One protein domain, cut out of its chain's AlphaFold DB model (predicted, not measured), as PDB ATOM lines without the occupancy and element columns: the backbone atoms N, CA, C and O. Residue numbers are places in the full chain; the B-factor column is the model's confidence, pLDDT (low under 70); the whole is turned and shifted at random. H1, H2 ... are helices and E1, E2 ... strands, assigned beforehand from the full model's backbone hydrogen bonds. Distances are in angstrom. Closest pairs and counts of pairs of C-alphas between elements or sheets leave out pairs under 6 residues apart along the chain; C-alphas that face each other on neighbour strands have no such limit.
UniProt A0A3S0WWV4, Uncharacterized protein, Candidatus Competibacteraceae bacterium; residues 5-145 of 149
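This is residues 5 to 145 of the 149 residues of an uncharacterized protein of Candidatus Competibacteraceae bacterium (UniProt A0A3S0WWV4). A twisted six-stranded sheet makes the body, with H2 packed along one face and H1 on the opposite face, where the free first residues 5 to 10 of H1 stick out. H3 only grazes the sheet, with its residues 90 to 94 near E5, E6 and E1, and H4 is not on the sheet but meets H1 end to end near Ala 20 and Leu 110. The printed part has 141 residues with four named helices and six named strands, in the order H1 E1 H2 E2 E3 E4 H3 H4 E5 E6; its class is mixed, helices and strands. The sheet runs E1 E5 E6 E4 E3 E2 and is mixed, with E1 and E5 parallel and the other neighbours antiparallel. The whole is compact, with a radius of gyration of the C-alphas of 15.0 A and spans of 45 by 41 by 31 A.

Start with the sheet: find C-alpha 28 at (133.852, 139.414, 138.902), where E1, residues 28 to 35, begins and runs 21.7 A. Beside it is E5, residues 127 to 134, 22.2 A, then E6, residues 137 to 144, 22.8 A, ending at C-alpha 144 at (132.961, 142.802, 149.560). Next come E4, residues 77 to 82, E3, residues 67 to 74, 20.2 A, and E2, residues 58 to 64. The longest helix, H1, residues 5 to 22, runs 26.2 A from C-alpha 5 at (117.056, 165.995, 124.300). H2 is residues 45 to 54, H3 residues 87 to 94 and H4 residues 103 to 112.

Look first at the edge strand E1, parallel to E5 at 23 degrees, with N 30 and O 129 2.8 A apart. E5 and E6 are an antiparallel hairpin, with N 132 and O 139 at 2.8 A; E6 and E4 are antiparallel, with N 80 and O 140 at 2.8 A. E2 E3 E4 are a meander, each strand the antiparallel neighbour of the one before, with N 72 and O 79 at 2.8 A and N 60 and O 71 at 2.9 A. E4, H3 H4, E5 form a split strand-helix-strand unit, two strands running the same way with E6 between them, and its crossover is right-handed. H2 is on the sheet at a height over the sheet of 7.9 A, over E4 and E3, along the strands; its closest C-alphas to E3 are those of Val 45 and Val 68, 5.9 A. H1 is on the opposite face, with its residues 11 to 22. H1, with residues 19 to 20 alone, and H4 only just touch, only at their ends, with 3 pairs of C-alphas within 8 A, the closest those of Ala 20 and Leu 110, 7.7 A. H3 only grazes the sheet with residues 90 to 94. H3 and H4 are close but not clearly touching, the closest C-alphas being those of Val 89 and Val 105, 8.0 A. In H1, H2, H3 and H4 every O i to N i+4 pair is within hydrogen-bond range.

The two C-alphas farthest apart are those of Asn 39 and Gly 118, 45.8 A. The printed part has no cut, and its one long link, H4 to E5, is residues 113 to 126. The model's pLDDT is under 70 at residues 5 to 9, 37 to 42 and 144 to 145.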
ATOM      1  N   ASP A   5     115.843 166.587 124.884       55.22
ATOM      2  CA  ASP A   5     117.056 165.995 124.300       55.22
ATOM      3  C   ASP A   5     118.271 165.990 125.240       55.22
ATOM      4  O   ASP A   5     119.106 165.085 125.165       55.22
ATOM      5  N   THR A   6     118.366 166.947 126.169       58.94
ATOM      6  CA  THR A   6     119.479 166.993 127.135       58.94
ATOM      7  C   THR A   6     119.328 165.875 128.165       58.94
ATOM      8  O   THR A   6     120.238 165.077 128.347       58.94
ATOM      9  N   SER A   7     118.115 165.701 128.705       63.50
ATOM     10  CA  SER A   7     117.801 164.643 129.678       63.50
ATOM     11  C   SER A   7     118.024 163.224 129.132       63.50
ATOM     12  O   SER A   7     118.461 162.339 129.869       63.50
ATOM     13  N   LYS A   8     117.769 162.993 127.837       66.00
ATOM     14  CA  LYS A   8     118.022 161.693 127.197       66.00
ATOM     15  C   LYS A   8     119.519 161.414 127.043       66.00
ATOM     16  O   LYS A   8     119.956 160.293 127.293       66.00
ATOM     17  N   THR A   9     120.288 162.426 126.645       68.56
ATOM     18  CA  THR A   9     121.752 162.346 126.542       68.56
ATOM     19  C   THR A   9     122.381 162.053 127.904       68.56
ATOM     20  O   THR A   9     123.224 161.163 128.009       68.56
ATOM     21  N   ASP A  10     121.894 162.716 128.954       78.94
ATOM     22  CA  ASP A  10     122.361 162.510 130.326       78.94
ATOM     23  C   ASP A  10     122.065 161.088 130.821       78.94
ATOM     24  O   ASP A  10     122.940 160.429 131.380       78.94
ATOM     25  N   LEU A  11     120.869 160.552 130.544       79.50
ATOM     26  CA  LEU A  11     120.522 159.178 130.912       79.50
ATOM     27  C   LEU A  11     121.399 158.139 130.193       79.50
ATOM     28  O   LEU A  11     121.843 157.173 130.811       79.50
ATOM     29  N   VAL A  12     121.676 158.330 128.899       84.06
ATOM     30  CA  VAL A  12     122.573 157.442 128.139       84.06
ATOM     31  C   VAL A  12     123.987 157.473 128.720       84.06
ATOM     32  O   VAL A  12     124.599 156.417 128.886       84.06
ATOM     33  N   ALA A  13     124.492 158.658 129.068       86.81
ATOM     34  CA  ALA A  13     125.795 158.805 129.707       86.81
ATOM     35  C   ALA A  13     125.839 158.090 131.066       86.81
ATOM     36  O   ALA A  13     126.765 157.325 131.322       86.81
ATOM     37  N   VAL A  14     124.802 158.254 131.890       86.75
ATOM     38  CA  VAL A  14     124.678 157.586 133.191       86.75
ATOM     39  C   VAL A  14     124.651 156.060 133.049       86.75
ATOM     40  O   VAL A  14     125.387 155.368 133.752       86.75
ATOM     41  N   ILE A  15     123.874 155.517 132.104       85.75
ATOM     42  CA  ILE A  15     123.831 154.068 131.832       85.75
ATOM     43  C   ILE A  15     125.200 153.564 131.363       85.75
ATOM     44  O   ILE A  15     125.644 152.493 131.782       85.75
ATOM     45  N   LYS A  16     125.889 154.330 130.510       90.19
ATOM     46  CA  LYS A  16     127.241 153.992 130.054       90.19
ATOM     47  C   LYS A  16     128.230 153.963 131.221       90.19
ATOM     48  O   LYS A  16     128.966 152.987 131.347       90.19
ATOM     49  N   SER A  17     128.217 154.974 132.089       90.44
ATOM     50  CA  SER A  17     129.067 155.035 133.286       90.44
ATOM     51  C   SER A  17     128.798 153.879 134.246       90.44
ATOM     52  O   SER A  17     129.736 153.258 134.730       90.44
ATOM     53  N   LEU A  18     127.530 153.538 134.467       89.75
ATOM     54  CA  LEU A  18     127.131 152.400 135.289       89.75
ATOM     55  C   LEU A  18     127.648 151.067 134.726       89.75
ATOM     56  O   LEU A  18     128.178 150.244 135.469       89.75
ATOM     57  N   ARG A  19     127.515 150.842 133.411       90.44
ATOM     58  CA  ARG A  19     128.057 149.632 132.769       90.44
ATOM     59  C   ARG A  19     129.581 149.585 132.848       90.44
ATOM     60  O   ARG A  19     130.126 148.515 133.089       90.44
ATOM     61  N   ALA A  20     130.254 150.724 132.673       92.94
ATOM     62  CA  ALA A  20     131.702 150.813 132.832       92.94
ATOM     63  C   ALA A  20     132.131 150.447 134.261       92.94
ATOM     64  O   ALA A  20     133.050 149.649 134.414       92.94
ATOM     65  N   TYR A  21     131.425 150.968 135.270       92.44
ATOM     66  CA  TYR A  21     131.655 150.666 136.683       92.44
ATOM     67  C   TYR A  21     131.501 149.167 136.984       92.44
ATOM     68  O   TYR A  21     132.435 148.538 137.469       92.44
ATOM     69  N   LEU A  22     130.375 148.553 136.603       92.25
ATOM     70  CA  LEU A  22     130.138 147.119 136.823       92.25
ATOM     71  C   LEU A  22     131.193 146.221 136.158       92.25
ATOM     72  O   LEU A  22     131.423 145.094 136.596       92.25
ATOM     73  N   LEU A  23     131.822 146.712 135.090       94.50
ATOM     74  CA  LEU A  23     132.833 145.996 134.324       94.50
ATOM     75  C   LEU A  23     134.265 146.412 134.679       94.50
ATOM     76  O   LEU A  23     135.184 145.922 134.016       94.50
ATOM     77  N   GLU A  24     134.490 147.259 135.690       95.06
ATOM     78  CA  GLU A  24     135.837 147.657 136.112       95.06
ATOM     79  C   GLU A  24     136.757 146.445 136.277       95.06
ATOM     80  O   GLU A  24     136.376 145.373 136.760       95.06
ATOM     81  N   LYS A  25     138.001 146.586 135.818       92.88
ATOM     82  CA  LYS A  25     138.944 145.465 135.791       92.88
ATOM     83  C   LYS A  25     139.231 145.011 137.221       92.88
ATOM     84  O   LYS A  25     139.634 145.811 138.062       92.88
ATOM     85  N   GLY A  26     139.057 143.715 137.464       90.62
ATOM     86  CA  GLY A  26     139.163 143.093 138.784       90.62
ATOM     87  C   GLY A  26     137.807 142.720 139.384       90.62
ATOM     88  O   GLY A  26     137.758 141.803 140.199       90.62
ATOM     89  N   HIS A  27     136.712 143.358 138.959       93.81
ATOM     90  CA  HIS A  27     135.371 142.895 139.310       93.81
ATOM     91  C   HIS A  27     135.084 141.533 138.685       93.81
ATOM     92  O   HIS A  27     135.547 141.226 137.582       93.81
ATOM     93  N   ARG A  28     134.312 140.712 139.398       93.12
ATOM     94  CA  ARG A  28     133.852 139.414 138.902       93.12
ATOM     95  C   ARG A  28     132.393 139.181 139.246       93.12
ATOM     96  O   ARG A  28     131.919 139.632 140.285       93.12
ATOM     97  N   PHE A  29     131.714 138.429 138.394       93.75
ATOM     98  CA  PHE A  29     130.339 137.999 138.596       93.75
ATOM     99  C   PHE A  29     130.303 136.551 139.066       93.75
ATOM    100  O   PHE A  29     130.943 135.678 138.480       93.75
ATOM    101  N   GLU A  30     129.537 136.283 140.109       92.88
ATOM    102  CA  GLU A  30     129.293 134.939 140.619       92.88
ATOM    103  C   GLU A  30     127.805 134.613 140.540       92.88
ATOM    104  O   GLU A  30     126.942 135.486 140.655       92.88
ATOM    105  N   ARG A  31     127.494 133.332 140.345       91.75
ATOM    106  CA  ARG A  31     126.117 132.848 140.362       91.75
ATOM    107  C   ARG A  31     125.583 132.851 141.788       91.75
ATOM    108  O   ARG A  31     126.219 132.332 142.702       91.75
ATOM    109  N   GLY A  32     124.416 133.450 141.958       89.06
ATOM    110  CA  GLY A  32     123.577 133.311 143.135       89.06
ATOM    111  C   GLY A  32     122.470 132.278 142.915       89.06
ATOM    112  O   GLY A  32     122.384 131.670 141.847       89.06
ATOM    113  N   PRO A  33     121.618 132.070 143.927       86.94
ATOM    114  CA  PRO A  33     120.471 131.180 143.815       86.94
ATOM    115  C   PRO A  33     119.443 131.680 142.785       86.94
ATOM    116  O   PRO A  33     119.302 132.880 142.545       86.94
ATOM    117  N   ARG A  34     118.686 130.741 142.212       87.06
ATOM    118  CA  ARG A  34     117.465 131.009 141.446       87.06
ATOM    119  C   ARG A  34     116.270 130.670 142.331       87.06
ATOM    120  O   ARG A  34     116.185 129.562 142.856       87.06
ATOM    121  N   TYR A  35     115.380 131.634 142.524       82.31
ATOM    122  CA  TYR A  35     114.155 131.464 143.291       82.31
ATOM    123  C   TYR A  35     112.951 131.462 142.359       82.31
ATOM    124  O   TYR A  35     112.767 132.390 141.573       82.31
ATOM    125  N   GLU A  36     112.110 130.448 142.520       75.50
ATOM    126  CA  GLU A  36     110.771 130.405 141.944       75.50
ATOM    127  C   GLU A  36     109.769 130.831 143.022       75.50
ATOM    128  O   GLU A  36     109.797 130.327 144.155       75.50
ATOM    129  N   SER A  37     108.900 131.790 142.716       66.25
ATOM    130  CA  SER A  37     107.824 132.163 143.622       66.25
ATOM    131  C   SER A  37     106.726 131.103 143.601       66.25
ATOM    132  O   SER A  37     106.234 130.667 142.566       66.25
ATOM    133  N   GLN A  38     106.300 130.691 144.796       60.81
ATOM    134  CA  GLN A  38     105.233 129.696 144.963       60.81
ATOM    135  C   GLN A  38     103.827 130.264 144.687       60.81
ATOM    136  O   GLN A  38     102.854 129.517 144.688       60.81
ATOM    137  N   ASN A  39     103.700 131.577 144.463       56.72
ATOM    138  CA  ASN A  39     102.430 132.270 144.256       56.72
ATOM    139  C   ASN A  39     102.455 133.019 142.920       56.72
ATOM    140  O   ASN A  39     103.432 133.694 142.627       56.72
ATOM    141  N   ALA A  40     101.346 132.978 142.177       53.50
ATOM    142  CA  ALA A  40     101.166 133.466 140.799       53.50
ATOM    143  C   ALA A  40     101.345 134.988 140.555       53.50
ATOM    144  O   ALA A  40     100.806 135.528 139.586       53.50
ATOM    145  N   THR A  41     102.052 135.717 141.422       61.22
ATOM    146  CA  THR A  41     102.345 137.134 141.182       61.22
ATOM    147  C   THR A  41     103.555 137.217 140.264       61.22
ATOM    148  O   THR A  41     104.650 136.847 140.665       61.22
ATOM    149  N   VAL A  42     103.357 137.703 139.039       64.25
ATOM    150  CA  VAL A  42     104.444 137.928 138.078       64.25
ATOM    151  C   VAL A  42     105.494 138.844 138.719       64.25
ATOM    152  O   VAL A  42     105.187 139.994 139.061       64.25
ATOM    153  N   SER A  43     106.717 138.343 138.912       80.12
ATOM    154  CA  SER A  43     107.829 139.192 139.344       80.12
ATOM    155  C   SER A  43     108.143 140.203 138.245       80.12
ATOM    156  O   SER A  43     108.120 139.900 137.058       80.12
ATOM    157  N   SER A  44     108.399 141.439 138.659       91.94
ATOM    158  CA  SER A  44     108.823 142.536 137.789       91.94
ATOM    159  C   SER A  44     109.843 143.377 138.532       91.94
ATOM    160  O   SER A  44     109.846 143.391 139.771       91.94
ATOM    161  N   VAL A  45     110.657 144.146 137.810       94.56
ATOM    162  CA  VAL A  45     111.581 145.101 138.446       94.56
ATOM    163  C   VAL A  45     110.842 146.003 139.438       94.56
ATOM    164  O   VAL A  45     111.283 146.146 140.575       94.56
ATOM    165  N   ALA A  46     109.673 146.541 139.073       94.44
ATOM    166  CA  ALA A  46     108.881 147.400 139.958       94.44
ATOM    167  C   ALA A  46     108.461 146.697 141.263       94.44
ATOM    168  O   ALA A  46     108.510 147.294 142.341       94.44
ATOM    169  N   ALA A  47     108.037 145.431 141.184       92.69
ATOM    170  CA  ALA A  47     107.657 144.655 142.361       92.69
ATOM    171  C   ALA A  47     108.871 144.355 143.254       92.69
ATOM    172  O   ALA A  47     108.803 144.554 144.472       92.69
ATOM    173  N   THR A  48     109.996 143.961 142.657       93.19
ATOM    174  CA  THR A  48     111.239 143.671 143.383       93.19
ATOM    175  C   THR A  48     111.812 144.930 144.037       93.19
ATOM    176  O   THR A  48     112.193 144.885 145.206       93.19
ATOM    177  N   VAL A  49     111.775 146.086 143.362       94.81
ATOM    178  CA  VAL A  49     112.151 147.390 143.943       94.81
ATOM    179  C   VAL A  49     111.338 147.675 145.204       94.81
ATOM    180  O   VAL A  49     111.920 147.969 146.246       94.81
ATOM    181  N   ARG A  50     110.003 147.542 145.152       94.31
ATOM    182  CA  ARG A  50     109.140 147.766 146.329       94.31
ATOM    183  C   ARG A  50     109.514 146.854 147.497       94.31
ATOM    184  O   ARG A  50     109.537 147.310 148.638       94.31
ATOM    185  N   ARG A  51     109.853 145.590 147.217       91.94
ATOM    186  CA  ARG A  51     110.317 144.642 148.239       91.94
ATOM    187  C   ARG A  51     111.615 145.114 148.897       91.94
ATOM    188  O   ARG A  51     111.679 145.146 150.120       91.94
ATOM    189  N   TYR A  52     112.618 145.513 148.116       93.38
ATOM    190  CA  TYR A  52     113.897 145.995 148.655       93.38
ATOM    191  C   TYR A  52     113.755 147.316 149.416       93.38
ATOM    192  O   TYR A  52     114.359 147.475 150.476       93.38
ATOM    193  N   VAL A  53     112.910 148.236 148.944       95.25
ATOM    194  CA  VAL A  53     112.588 149.468 149.685       95.25
ATOM    195  C   VAL A  53     111.976 149.140 151.050       95.25
ATOM    196  O   VAL A  53     112.391 149.709 152.057       95.25
ATOM    197  N   GLY A  54     111.079 148.149 151.125       94.19
ATOM    198  CA  GLY A  54     110.550 147.639 152.396       94.19
ATOM    199  C   GLY A  54     111.611 147.041 153.337       94.19
ATOM    200  O   GLY A  54     111.393 146.989 154.543       94.19
ATOM    201  N   LEU A  55     112.775 146.638 152.812       92.25
ATOM    202  CA  LEU A  55     113.938 146.161 153.579       92.25
ATOM    203  C   LEU A  55     114.925 147.288 153.954       92.25
ATOM    204  O   LEU A  55     116.027 147.013 154.445       92.25
ATOM    205  N   GLY A  56     114.552 148.549 153.711       94.19
ATOM    206  CA  GLY A  56     115.342 149.734 154.046       94.19
ATOM    207  C   GLY A  56     116.344 150.166 152.973       94.19
ATOM    208  O   GLY A  56     117.247 150.944 153.275       94.19
ATOM    209  N   TYR A  57     116.228 149.666 151.740       95.62
ATOM    210  CA  TYR A  57     117.019 150.177 150.620       95.62
ATOM    211  C   TYR A  57     116.441 151.489 150.080       95.62
ATOM    212  O   TYR A  57     115.227 151.674 150.016       95.62
ATOM    213  N   THR A  58     117.318 152.377 149.620       96.19
ATOM    214  CA  THR A  58     116.939 153.594 148.891       96.19
ATOM    215  C   THR A  58     117.118 153.365 147.396       96.19
ATOM    216  O   THR A  58     118.169 152.889 146.975       96.19
ATOM    217  N   ALA A  59     116.108 153.699 146.589       94.50
ATOM    218  CA  ALA A  59     116.223 153.671 145.133       94.50
ATOM    219  C   ALA A  59     116.913 154.940 144.627       94.50
ATOM    220  O   ALA A  59     116.417 156.043 144.842       94.50
ATOM    221  N   TYR A  60     118.040 154.770 143.939       91.62
ATOM    222  CA  TYR A  60     118.815 155.870 143.363       91.62
ATOM    223  C   TYR A  60     118.460 156.123 141.899       91.62
ATOM    224  O   TYR A  60     118.503 157.259 141.439       91.62
ATOM    225  N   MET A  61     118.101 155.067 141.163       90.94
ATOM    226  CA  MET A  61     117.794 155.151 139.737       90.94
ATOM    227  C   MET A  61     116.771 154.097 139.334       90.94
ATOM    228  O   MET A  61     116.830 152.965 139.810       90.94
ATOM    229  N   GLN A  62     115.871 154.459 138.421       93.31
ATOM    230  CA  GLN A  62     115.002 153.532 137.696       93.31
ATOM    231  C   GLN A  62     114.952 153.946 136.225       93.31
ATOM    232  O   GLN A  62     114.921 155.138 135.918       93.31
ATOM    233  N   VAL A  63     114.970 152.967 135.322       90.56
ATOM    234  CA  VAL A  63     114.972 153.187 133.871       90.56
ATOM    235  C   VAL A  63     113.871 152.350 133.227       90.56
ATOM    236  O   VAL A  63     113.786 151.148 133.473       90.56
ATOM    237  N   GLY A  64     113.074 152.988 132.367       88.62
ATOM    238  CA  GLY A  64     111.930 152.389 131.674       88.62
ATOM    239  C   GLY A  64     110.585 152.755 132.306       88.62
ATOM    240  O   GLY A  64     110.524 153.147 133.470       88.62
ATOM    241  N   ASP A  65     109.518 152.627 131.519       88.56
ATOM    242  CA  ASP A  65     108.127 152.714 131.973       88.56
ATOM    243  C   ASP A  65     107.290 151.642 131.236       88.56
ATOM    244  O   ASP A  65     106.979 151.835 130.056       88.56
ATOM    245  N   PRO A  66     106.999 150.478 131.860       88.69
ATOM    246  CA  PRO A  66     107.405 150.064 133.212       88.69
ATOM    247  C   PRO A  66     108.935 149.905 133.357       88.69
ATOM    248  O   PRO A  66     109.632 149.721 132.354       88.69
ATOM    249  N   PRO A  67     109.495 149.988 134.584       92.38
ATOM    250  CA  PRO A  67     110.938 149.927 134.777       92.38
ATOM    251  C   PRO A  67     111.482 148.553 134.381       92.38
ATOM    252  O   PRO A  67     110.940 147.529 134.780       92.38
ATOM    253  N   VAL A  68     112.590 148.552 133.643       93.38
ATOM    254  CA  VAL A  68     113.350 147.351 133.241       93.38
ATOM    255  C   VAL A  68     114.699 147.263 133.951       93.38
ATOM    256  O   VAL A  68     115.403 146.260 133.851       93.38
ATOM    257  N   TYR A  69     115.068 148.320 134.674       94.62
ATOM    258  CA  TYR A  69     116.281 148.404 135.469       94.62
ATOM    259  C   TYR A  69     116.069 149.344 136.661       94.62
ATOM    260  O   TYR A  69     115.432 150.393 136.526       94.62
ATOM    261  N   ALA A  70     116.653 149.008 137.806       95.50
ATOM    262  CA  ALA A  70     116.744 149.865 138.974       95.50
ATOM    263  C   ALA A  70     118.063 149.652 139.726       95.50
ATOM    264  O   ALA A  70     118.564 148.533 139.815       95.50
ATOM    265  N   MET A  71     118.584 150.725 140.317       95.31
ATOM    266  CA  MET A  71     119.737 150.706 141.216       95.31
ATOM    267  C   MET A  71     119.311 151.190 142.597       95.31
ATOM    268  O   MET A  71     118.703 152.258 142.733       95.31
ATOM    269  N   LEU A  72     119.623 150.399 143.616       95.50
ATOM    270  CA  LEU A  72     119.311 150.678 145.007       95.50
ATOM    271  C   LEU A  72     120.566 150.531 145.867       95.50
ATOM    272  O   LEU A  72     121.486 149.798 145.510       95.50
ATOM    273  N   GLY A  73     120.570 151.153 147.043       93.19
ATOM    274  CA  GLY A  73     121.600 150.881 148.041       93.19
ATOM    275  C   GLY A  73     121.143 151.029 149.482       93.19
ATOM    276  O   GLY A  73     120.095 151.611 149.778       93.19
ATOM    277  N   ARG A  74     121.945 150.451 150.376       92.25
ATOM    278  CA  ARG A  74     121.756 150.459 151.829       92.25
ATOM    279  C   ARG A  74     123.117 150.365 152.521       92.25
ATOM    280  O   ARG A  74     123.735 149.301 152.544       92.25
ATOM    281  N   GLY A  75     123.584 151.469 153.103       88.31
ATOM    282  CA  GLY A  75     124.949 151.545 153.632       88.31
ATOM    283  C   GLY A  75     125.971 151.335 152.510       88.31
ATOM    284  O   GLY A  75     125.933 152.055 151.519       88.31
ATOM    285  N   HIS A  76     126.839 150.329 152.651       84.06
ATOM    286  CA  HIS A  76     127.812 149.930 151.624       84.06
ATOM    287  C   HIS A  76     127.267 148.908 150.615       84.06
ATOM    288  O   HIS A  76     127.972 148.542 149.684       84.06
ATOM    289  N   GLN A  77     126.034 148.428 150.802       87.56
ATOM    290  CA  GLN A  77     125.431 147.449 149.902       87.56
ATOM    291  C   GLN A  77     124.782 148.149 148.714       87.56
ATOM    292  O   GLN A  77     123.991 149.081 148.888       87.56
ATOM    293  N   GLU A  78     125.055 147.631 147.529       92.00
ATOM    294  CA  GLU A  78     124.489 148.053 146.261       92.00
ATOM    295  C   GLU A  78     123.744 146.886 145.613       92.00
ATOM    296  O   GLU A  78     124.176 145.729 145.669       92.00
ATOM    297  N   VAL A  79     122.588 147.192 145.025       94.69
ATOM    298  CA  VAL A  79     121.745 146.215 144.341       94.69
ATOM    299  C   VAL A  79     121.285 146.777 143.004       94.69
ATOM    300  O   VAL A  79     120.703 147.861 142.944       94.69
ATOM    301  N   HIS A  80     121.480 146.004 141.939       96.00
ATOM    302  CA  HIS A  80     120.939 146.290 140.616       96.00
ATOM    303  C   HIS A  80     119.881 145.254 140.259       96.00
ATOM    304  O   HIS A  80     120.180 144.067 140.158       96.00
ATOM    305  N   ILE A  81     118.648 145.705 140.065       96.25
ATOM    306  CA  ILE A  81     117.488 144.875 139.733       96.25
ATOM    307  C   ILE A  81     117.159 145.118 138.268       96.25
ATOM    308  O   ILE A  81     116.977 146.270 137.881       96.25
ATOM    309  N   PHE A  82     117.074 144.078 137.448       95.31
ATOM    310  CA  PHE A  82     116.871 144.260 136.017       95.31
ATOM    311  C   PHE A  82     116.217 143.068 135.330       95.31
ATOM    312  O   PHE A  82     116.327 141.922 135.757       95.31
ATOM    313  N   GLU A  83     115.584 143.369 134.206       93.50
ATOM    314  CA  GLU A  83     115.118 142.391 133.234       93.50
ATOM    315  C   GLU A  83     116.018 142.484 131.990       93.50
ATOM    316  O   GLU A  83     116.074 143.546 131.355       93.50
ATOM    317  N   PRO A  84     116.743 141.413 131.616       90.50
ATOM    318  CA  PRO A  84     117.621 141.424 130.457       90.50
ATOM    319  C   PRO A  84     116.818 141.690 129.184       90.50
ATOM    320  O   PRO A  84     115.935 140.908 128.818       90.50
ATOM    321  N   GLN A  85     117.135 142.802 128.524       89.25
ATOM    322  CA  GLN A  85     116.539 143.192 127.242       89.25
ATOM    323  C   GLN A  85     117.287 142.579 126.054       89.25
ATOM    324  O   GLN A  85     116.721 142.412 124.980       89.25
ATOM    325  N   ASP A  86     118.564 142.252 126.247       92.38
ATOM    326  CA  ASP A  86     119.384 141.557 125.261       92.38
ATOM    327  C   ASP A  86     119.148 140.038 125.382       92.38
ATOM    328  O   ASP A  86     119.438 139.469 126.442       92.38
ATOM    329  N   PRO A  87     118.637 139.368 124.330       93.38
ATOM    330  CA  PRO A  87     118.372 137.931 124.356       93.38
ATOM    331  C   PRO A  87     119.618 137.082 124.617       93.38
ATOM    332  O   PRO A  87     119.515 136.040 125.257       93.38
ATOM    333  N   GLN A  88     120.795 137.520 124.162       95.00
ATOM    334  CA  GLN A  88     122.046 136.799 124.389       95.00
ATOM    335  C   GLN A  88     122.450 136.876 125.862       95.00
ATOM    336  O   GLN A  88     122.837 135.869 126.455       95.00
ATOM    337  N   VAL A  89     122.313 138.061 126.471       93.75
ATOM    338  CA  VAL A  89     122.553 138.242 127.910       93.75
ATOM    339  C   VAL A  89     121.552 137.425 128.718       93.75
ATOM    340  O   VAL A  89     121.948 136.782 129.684       93.75
ATOM    341  N   ARG A  90     120.278 137.402 128.310       94.19
ATOM    342  CA  ARG A  90     119.259 136.552 128.933       94.19
ATOM    343  C   ARG A  90     119.653 135.077 128.881       94.19
ATOM    344  O   ARG A  90     119.725 134.451 129.928       94.19
ATOM    345  N   ALA A  91     119.984 134.559 127.700       93.94
ATOM    346  CA  ALA A  91     120.374 133.163 127.525       93.94
ATOM    347  C   ALA A  91     121.596 132.797 128.379       93.94
ATOM    348  O   ALA A  91     121.607 131.761 129.037       93.94
ATOM    349  N   TRP A  92     122.607 133.671 128.432       94.88
ATOM    350  CA  TRP A  92     123.747 133.466 129.322       94.88
ATOM    351  C   TRP A  92     123.350 133.464 130.782       94.88
ATOM    352  O   TRP A  92     123.873 132.652 131.524       94.88
ATOM    353  N   LEU A  93     122.460 134.352 131.216       93.44
ATOM    354  CA  LEU A  93     121.988 134.388 132.595       93.44
ATOM    355  C   LEU A  93     121.078 133.200 132.938       93.44
ATOM    356  O   LEU A  93     121.045 132.797 134.095       93.44
ATOM    357  N   GLU A  94     120.396 132.607 131.968       90.50
ATOM    358  CA  GLU A  94     119.538 131.445 132.191       90.50
ATOM    359  C   GLU A  94     120.329 130.124 132.264       90.50
ATOM    360  O   GLU A  94     119.930 129.226 133.007       90.50
ATOM    361  N   ASP A  95     121.472 130.031 131.571       91.25
ATOM    362  CA  ASP A  95     122.351 128.853 131.542       91.25
ATOM    363  C   ASP A  95     123.288 128.757 132.764       91.25
ATOM    364  O   ASP A  95     124.293 129.468 132.877       91.25
ATOM    365  N   ASP A  96     123.006 127.815 133.664       86.94
ATOM    366  CA  ASP A  96     123.787 127.586 134.886       86.94
ATOM    367  C   ASP A  96     125.230 127.115 134.627       86.94
ATOM    368  O   ASP A  96     126.087 127.273 135.498       86.94
ATOM    369  N   GLN A  97     125.529 126.563 133.445       89.25
ATOM    370  CA  GLN A  97     126.889 126.164 133.060       89.25
ATOM    371  C   GLN A  97     127.691 127.324 132.457       89.25
ATOM    372  O   GLN A  97     128.910 127.217 132.286       89.25
ATOM    373  N   MET A  98     127.039 128.447 132.148       91.81
ATOM    374  CA  MET A  98     127.699 129.588 131.534       91.81
ATOM    375  C   MET A  98     128.674 130.264 132.503       91.81
ATOM    376  O   MET A  98     128.301 130.787 133.558       91.81
ATOM    377  N   ALA A  99     129.941 130.340 132.096       92.44
ATOM    378  CA  ALA A  99     130.959 131.101 132.805       92.44
ATOM    379  C   ALA A  99     130.733 132.610 132.602       92.44
ATOM    380  O   ALA A  99     131.176 133.189 131.611       92.44
ATOM    381  N   LEU A 100     130.077 133.272 133.561       92.50
ATOM    382  CA  LEU A 100     129.742 134.706 133.478       92.50
ATOM    383  C   LEU A 100     130.963 135.627 133.300       92.50
ATOM    384  O   LEU A 100     130.847 136.699 132.716       92.50
ATOM    385  N   ASN A 101     132.142 135.198 133.759       93.94
ATOM    386  CA  ASN A 101     133.401 135.939 133.610       93.94
ATOM    387  C   ASN A 101     134.165 135.590 132.322       93.94
ATOM    388  O   ASN A 101     135.323 135.978 132.170       93.94
ATOM    389  N   HIS A 102     133.562 134.824 131.410       94.44
ATOM    390  CA  HIS A 102     134.206 134.462 130.155       94.44
ATOM    391  C   HIS A 102     134.490 135.724 129.314       94.44
ATOM    392  O   HIS A 102     133.614 136.590 129.204       94.44
ATOM    393  N   PRO A 103     135.662 135.835 128.655       93.00
ATOM    394  CA  PRO A 103     136.024 137.025 127.878       93.00
ATOM    395  C   PRO A 103     134.986 137.432 126.823       93.00
ATOM    396  O   PRO A 103     134.774 138.618 126.597       93.00
ATOM    397  N   ALA A 104     134.293 136.463 126.216       93.88
ATOM    398  CA  ALA A 104     133.229 136.735 125.243       93.88
ATOM    399  C   ALA A 104     132.014 137.463 125.855       93.88
ATOM    400  O   ALA A 104     131.465 138.360 125.220       93.88
ATOM    401  N   VAL A 105     131.627 137.126 127.094       94.00
ATOM    402  CA  VAL A 105     130.540 137.821 127.809       94.00
ATOM    403  C   VAL A 105     130.944 139.264 128.055       94.00
ATOM    404  O   VAL A 105     130.209 140.192 127.726       94.00
ATOM    405  N   ARG A 106     132.157 139.456 128.578       94.31
ATOM    406  CA  ARG A 106     132.713 140.779 128.850       94.31
ATOM    407  C   ARG A 106     132.767 141.643 127.588       94.31
ATOM    408  O   ARG A 106     132.273 142.768 127.609       94.31
ATOM    409  N   ALA A 107     133.301 141.109 126.491       94.50
ATOM    410  CA  ALA A 107     133.387 141.819 125.217       94.50
ATOM    411  C   ALA A 107     132.004 142.253 124.704       94.50
ATOM    412  O   ALA A 107     131.836 143.398 124.288       94.50
ATOM    413  N   HIS A 108     131.001 141.374 124.800       94.94
ATOM    414  CA  HIS A 108     129.625 141.677 124.395       94.94
ATOM    415  C   HIS A 108     128.992 142.779 125.249       94.94
ATOM    416  O   HIS A 108     128.401 143.719 124.717       94.94
ATOM    417  N   LEU A 109     129.157 142.714 126.574       93.12
ATOM    418  CA  LEU A 109     128.637 143.734 127.489       93.12
ATOM    419  C   LEU A 109     129.288 145.109 127.251       93.12
ATOM    420  O   LEU A 109     128.593 146.129 127.282       93.12
ATOM    421  N   LEU A 110     130.593 145.142 126.959       93.56
ATOM    422  CA  LEU A 110     131.309 146.370 126.596       93.56
ATOM    423  C   LEU A 110     130.837 146.932 125.257       93.56
ATOM    424  O   LEU A 110     130.495 148.114 125.174       93.56
ATOM    425  N   GLN A 111     130.730 146.084 124.233       93.25
ATOM    426  CA  GLN A 111     130.227 146.485 122.922       93.25
ATOM    427  C   GLN A 111     128.813 147.069 123.026       93.25
ATOM    428  O   GLN A 111     128.543 148.132 122.467       93.25
ATOM    429  N   GLY A 112     127.930 146.436 123.805       87.44
ATOM    430  CA  GLY A 112     126.576 146.930 124.052       87.44
ATOM    431  C   GLY A 112     126.530 148.293 124.754       87.44
ATOM    432  O   GLY A 112     125.522 148.994 124.666       87.44
ATOM    433  N   ALA A 113     127.600 148.691 125.448       86.88
ATOM    434  CA  ALA A 113     127.762 150.007 126.071       86.88
ATOM    435  C   ALA A 113     128.509 151.026 125.184       86.88
ATOM    436  O   ALA A 113     128.720 152.166 125.608       86.88
ATOM    437  N   GLY A 114     128.935 150.634 123.977       91.69
ATOM    438  CA  GLY A 114     129.831 151.444 123.149       91.69
ATOM    439  C   GLY A 114     131.161 151.722 123.856       91.69
ATOM    440  O   GLY A 114     131.633 152.863 123.855       91.69
ATOM    441  N   LEU A 115     131.694 150.703 124.536       92.62
ATOM    442  CA  LEU A 115     132.963 150.706 125.261       92.62
ATOM    443  C   LEU A 115     133.909 149.656 124.673       92.62
ATOM    444  O   LEU A 115     133.485 148.626 124.150       92.62
ATOM    445  N   SER A 116     135.201 149.910 124.817       92.56
ATOM    446  CA  SER A 116     136.287 148.962 124.599       92.56
ATOM    447  C   SER A 116     136.976 148.630 125.927       92.56
ATOM    448  O   SER A 116     136.803 149.326 126.926       92.56
ATOM    449  N   GLU A 117     137.816 147.593 125.958       90.75
ATOM    450  CA  GLU A 117     138.594 147.245 127.162       90.75
ATOM    451  C   GLU A 117     139.541 148.364 127.631       90.75
ATOM    452  O   GLU A 117     139.901 148.432 128.809       90.75
ATOM    453  N   GLY A 118     139.966 149.244 126.718       90.94
ATOM    454  CA  GLY A 118     140.793 150.408 127.043       90.94
ATOM    455  C   GLY A 118     140.036 151.476 127.834       90.94
ATOM    456  O   GLY A 118     140.646 152.163 128.649       90.94
ATOM    457  N   ASP A 119     138.717 151.559 127.653       90.69
ATOM    458  CA  ASP A 119     137.855 152.563 128.294       90.69
ATOM    459  C   ASP A 119     137.500 152.208 129.744       90.69
ATOM    460  O   ASP A 119     136.950 153.028 130.479       90.69
ATOM    461  N   VAL A 120     137.793 150.974 130.160       92.44
ATOM    462  CA  VAL A 120     137.417 150.451 131.471       92.44
ATOM    463  C   VAL A 120     138.584 150.588 132.452       92.44
ATOM    464  O   VAL A 120     139.651 149.988 132.224       92.44
ATOM    465  N   PRO A 121     138.416 151.340 133.555       92.62
ATOM    466  CA  PRO A 121     139.478 151.525 134.528       92.62
ATOM    467  C   PRO A 121     139.721 150.259 135.362       92.62
ATOM    468  O   PRO A 121     138.940 149.304 135.361       92.62
ATOM    469  N   LEU A 122     140.857 150.246 136.062       93.12
ATOM    470  CA  LEU A 122     141.112 149.285 137.134       93.12
ATOM    471  C   LEU A 122     140.225 149.625 138.330       93.12
ATOM    472  O   LEU A 122     140.201 150.782 138.759       93.12
ATOM    473  N   ALA A 123     139.551 148.618 138.882       90.44
ATOM    474  CA  ALA A 123     138.771 148.787 140.093       90.44
ATOM    475  C   ALA A 123     139.680 149.195 141.253       90.44
ATOM    476  O   ALA A 123     140.683 148.532 141.531       90.44
ATOM    477  N   ARG A 124     139.309 150.260 141.972       88.25
ATOM    478  CA  ARG A 124     140.027 150.666 143.198       88.25
ATOM    479  C   ARG A 124     139.937 149.590 144.278       88.25
ATOM    480  O   ARG A 124     140.909 149.332 144.981       88.25
ATOM    481  N   THR A 125     138.771 148.962 144.373       87.06
ATOM    482  CA  THR A 125     138.500 147.830 145.255       87.06
ATOM    483  C   THR A 125     137.736 146.796 144.439       87.06
ATOM    484  O   THR A 125     136.553 146.997 144.177       87.06
ATOM    485  N   PRO A 126     138.396 145.729 143.963       90.12
ATOM    486  CA  PRO A 126     137.725 144.647 143.257       90.12
ATOM    487  C   PRO A 126     136.549 144.086 144.068       90.12
ATOM    488  O   PRO A 126     136.731 143.702 145.219       90.12
ATOM    489  N   GLN A 127     135.359 144.038 143.472       89.81
ATOM    490  CA  GLN A 127     134.148 143.491 144.076       89.81
ATOM    491  C   GLN A 127     133.757 142.155 143.444       89.81
ATOM    492  O   GLN A 127     134.099 141.855 142.293       89.81
ATOM    493  N   VAL A 128     133.005 141.371 144.212       91.44
ATOM    494  CA  VAL A 128     132.302 140.193 143.716       91.44
ATOM    495  C   VAL A 128     130.825 140.532 143.636       91.44
ATOM    496  O   VAL A 128     130.178 140.815 144.640       91.44
ATOM    497  N   PHE A 129     130.287 140.484 142.428       92.94
ATOM    498  CA  PHE A 129     128.883 140.729 142.161       92.94
ATOM    499  C   PHE A 129     128.138 139.407 142.059       92.94
ATOM    500  O   PHE A 129     128.323 138.653 141.103       92.94
ATOM    501  N   ARG A 130     127.269 139.117 143.027       94.31
ATOM    502  CA  ARG A 130     126.439 137.910 142.983       94.31
ATOM    503  C   ARG A 130     125.159 138.176 142.203       94.31
ATOM    504  O   ARG A 130     124.415 139.092 142.549       94.31
ATOM    505  N   VAL A 131     124.903 137.355 141.186       94.62
ATOM    506  CA  VAL A 131     123.728 137.436 140.308       94.62
ATOM    507  C   VAL A 131     122.694 136.394 140.722       94.62
ATOM    508  O   VAL A 131     122.876 135.205 140.483       94.62
ATOM    509  N   THR A 132     121.618 136.849 141.350       93.44
ATOM    510  CA  THR A 132     120.467 136.036 141.778       93.44
ATOM    511  C   THR A 132     119.323 136.218 140.785       93.44
ATOM    512  O   THR A 132     119.189 137.290 140.197       93.44
ATOM    513  N   GLU A 133     118.473 135.210 140.626       92.00
ATOM    514  CA  GLU A 133     117.251 135.309 139.820       92.00
ATOM    515  C   GLU A 133     116.007 135.084 140.685       92.00
ATOM    516  O   GLU A 133     116.000 134.223 141.566       92.00
ATOM    517  N   VAL A 134     114.956 135.865 140.437       88.94
ATOM    518  CA  VAL A 134     113.626 135.711 141.035       88.94
ATOM    519  C   VAL A 134     112.581 135.820 139.924       88.94
ATOM    520  O   VAL A 134     112.326 136.920 139.437       88.94
ATOM    521  N   ASP A 135     112.014 134.683 139.512       84.75
ATOM    522  CA  ASP A 135     111.050 134.543 138.402       84.75
ATOM    523  C   ASP A 135     111.382 135.408 137.167       84.75
ATOM    524  O   ASP A 135     110.585 136.247 136.737       84.75
ATOM    525  N   GLY A 136     112.591 135.261 136.613       84.00
ATOM    526  CA  GLY A 136     113.025 136.005 135.425       84.00
ATOM    527  C   GLY A 136     113.449 137.465 135.659       84.00
ATOM    528  O   GLY A 136     113.894 138.126 134.716       84.00
ATOM    529  N   VAL A 137     113.375 137.974 136.895       92.88
ATOM    530  CA  VAL A 137     114.012 139.236 137.304       92.88
ATOM    531  C   VAL A 137     115.375 138.933 137.913       92.88
ATOM    532  O   VAL A 137     115.487 138.168 138.871       92.88
ATOM    533  N   PHE A 138     116.418 139.573 137.398       94.88
ATOM    534  CA  PHE A 138     117.789 139.363 137.843       94.88
ATOM    535  C   PHE A 138     118.221 140.456 138.813       94.88
ATOM    536  O   PHE A 138     117.845 141.624 138.690       94.88
ATOM    537  N   ILE A 139     119.012 140.061 139.804       95.50
ATOM    538  CA  ILE A 139     119.474 140.917 140.887       95.50
ATOM    539  C   ILE A 139     120.982 140.738 141.024       95.50
ATOM    540  O   ILE A 139     121.444 139.675 141.436       95.50
ATOM    541  N   ILE A 140     121.748 141.777 140.703       95.44
ATOM    542  CA  ILE A 140     123.161 141.869 141.075       95.44
ATOM    543  C   ILE A 140     123.238 142.492 142.464       95.44
ATOM    544  O   ILE A 140     122.653 143.545 142.692       95.44
ATOM    545  N   SER A 141     123.983 141.866 143.367       93.00
ATOM    546  CA  SER A 141     124.315 142.426 144.679       93.00
ATOM    547  C   SER A 141     125.825 142.499 144.854       93.00
ATOM    548  O   SER A 141     126.532 141.557 144.486       93.00
ATOM    549  N   SER A 142     126.314 143.621 145.381       86.50
ATOM    550  CA  SER A 142     127.716 143.775 145.764       86.50
ATOM    551  C   SER A 142     127.999 142.993 147.046       86.50
ATOM    552  O   SER A 142     127.377 143.245 148.084       86.50
ATOM    553  N   GLU A 143     128.971 142.093 147.001       73.44
ATOM    554  CA  GLU A 143     129.628 141.565 148.192       73.44
ATOM    555  C   GLU A 143     131.068 142.084 148.208       73.44
ATOM    556  O   GLU A 143     131.752 142.085 147.177       73.44
ATOM    557  N   ASP A 144     131.540 142.520 149.381       58.25
ATOM    558  CA  ASP A 144     132.961 142.802 149.560       58.25
ATOM    559  C   ASP A 144     133.734 141.535 149.179       58.25
ATOM    560  O   ASP A 144     133.510 140.458 149.748       58.25
ATOM    561  N   ALA A 145     134.637 141.645 148.199       50.16
ATOM    562  CA  ALA A 145     135.528 140.546 147.875       50.16
ATOM    563  C   ALA A 145     136.326 140.243 149.143       50.16
ATOM    564  O   ALA A 145     137.105 141.081 149.600       50.16
TER     565      ALA A 145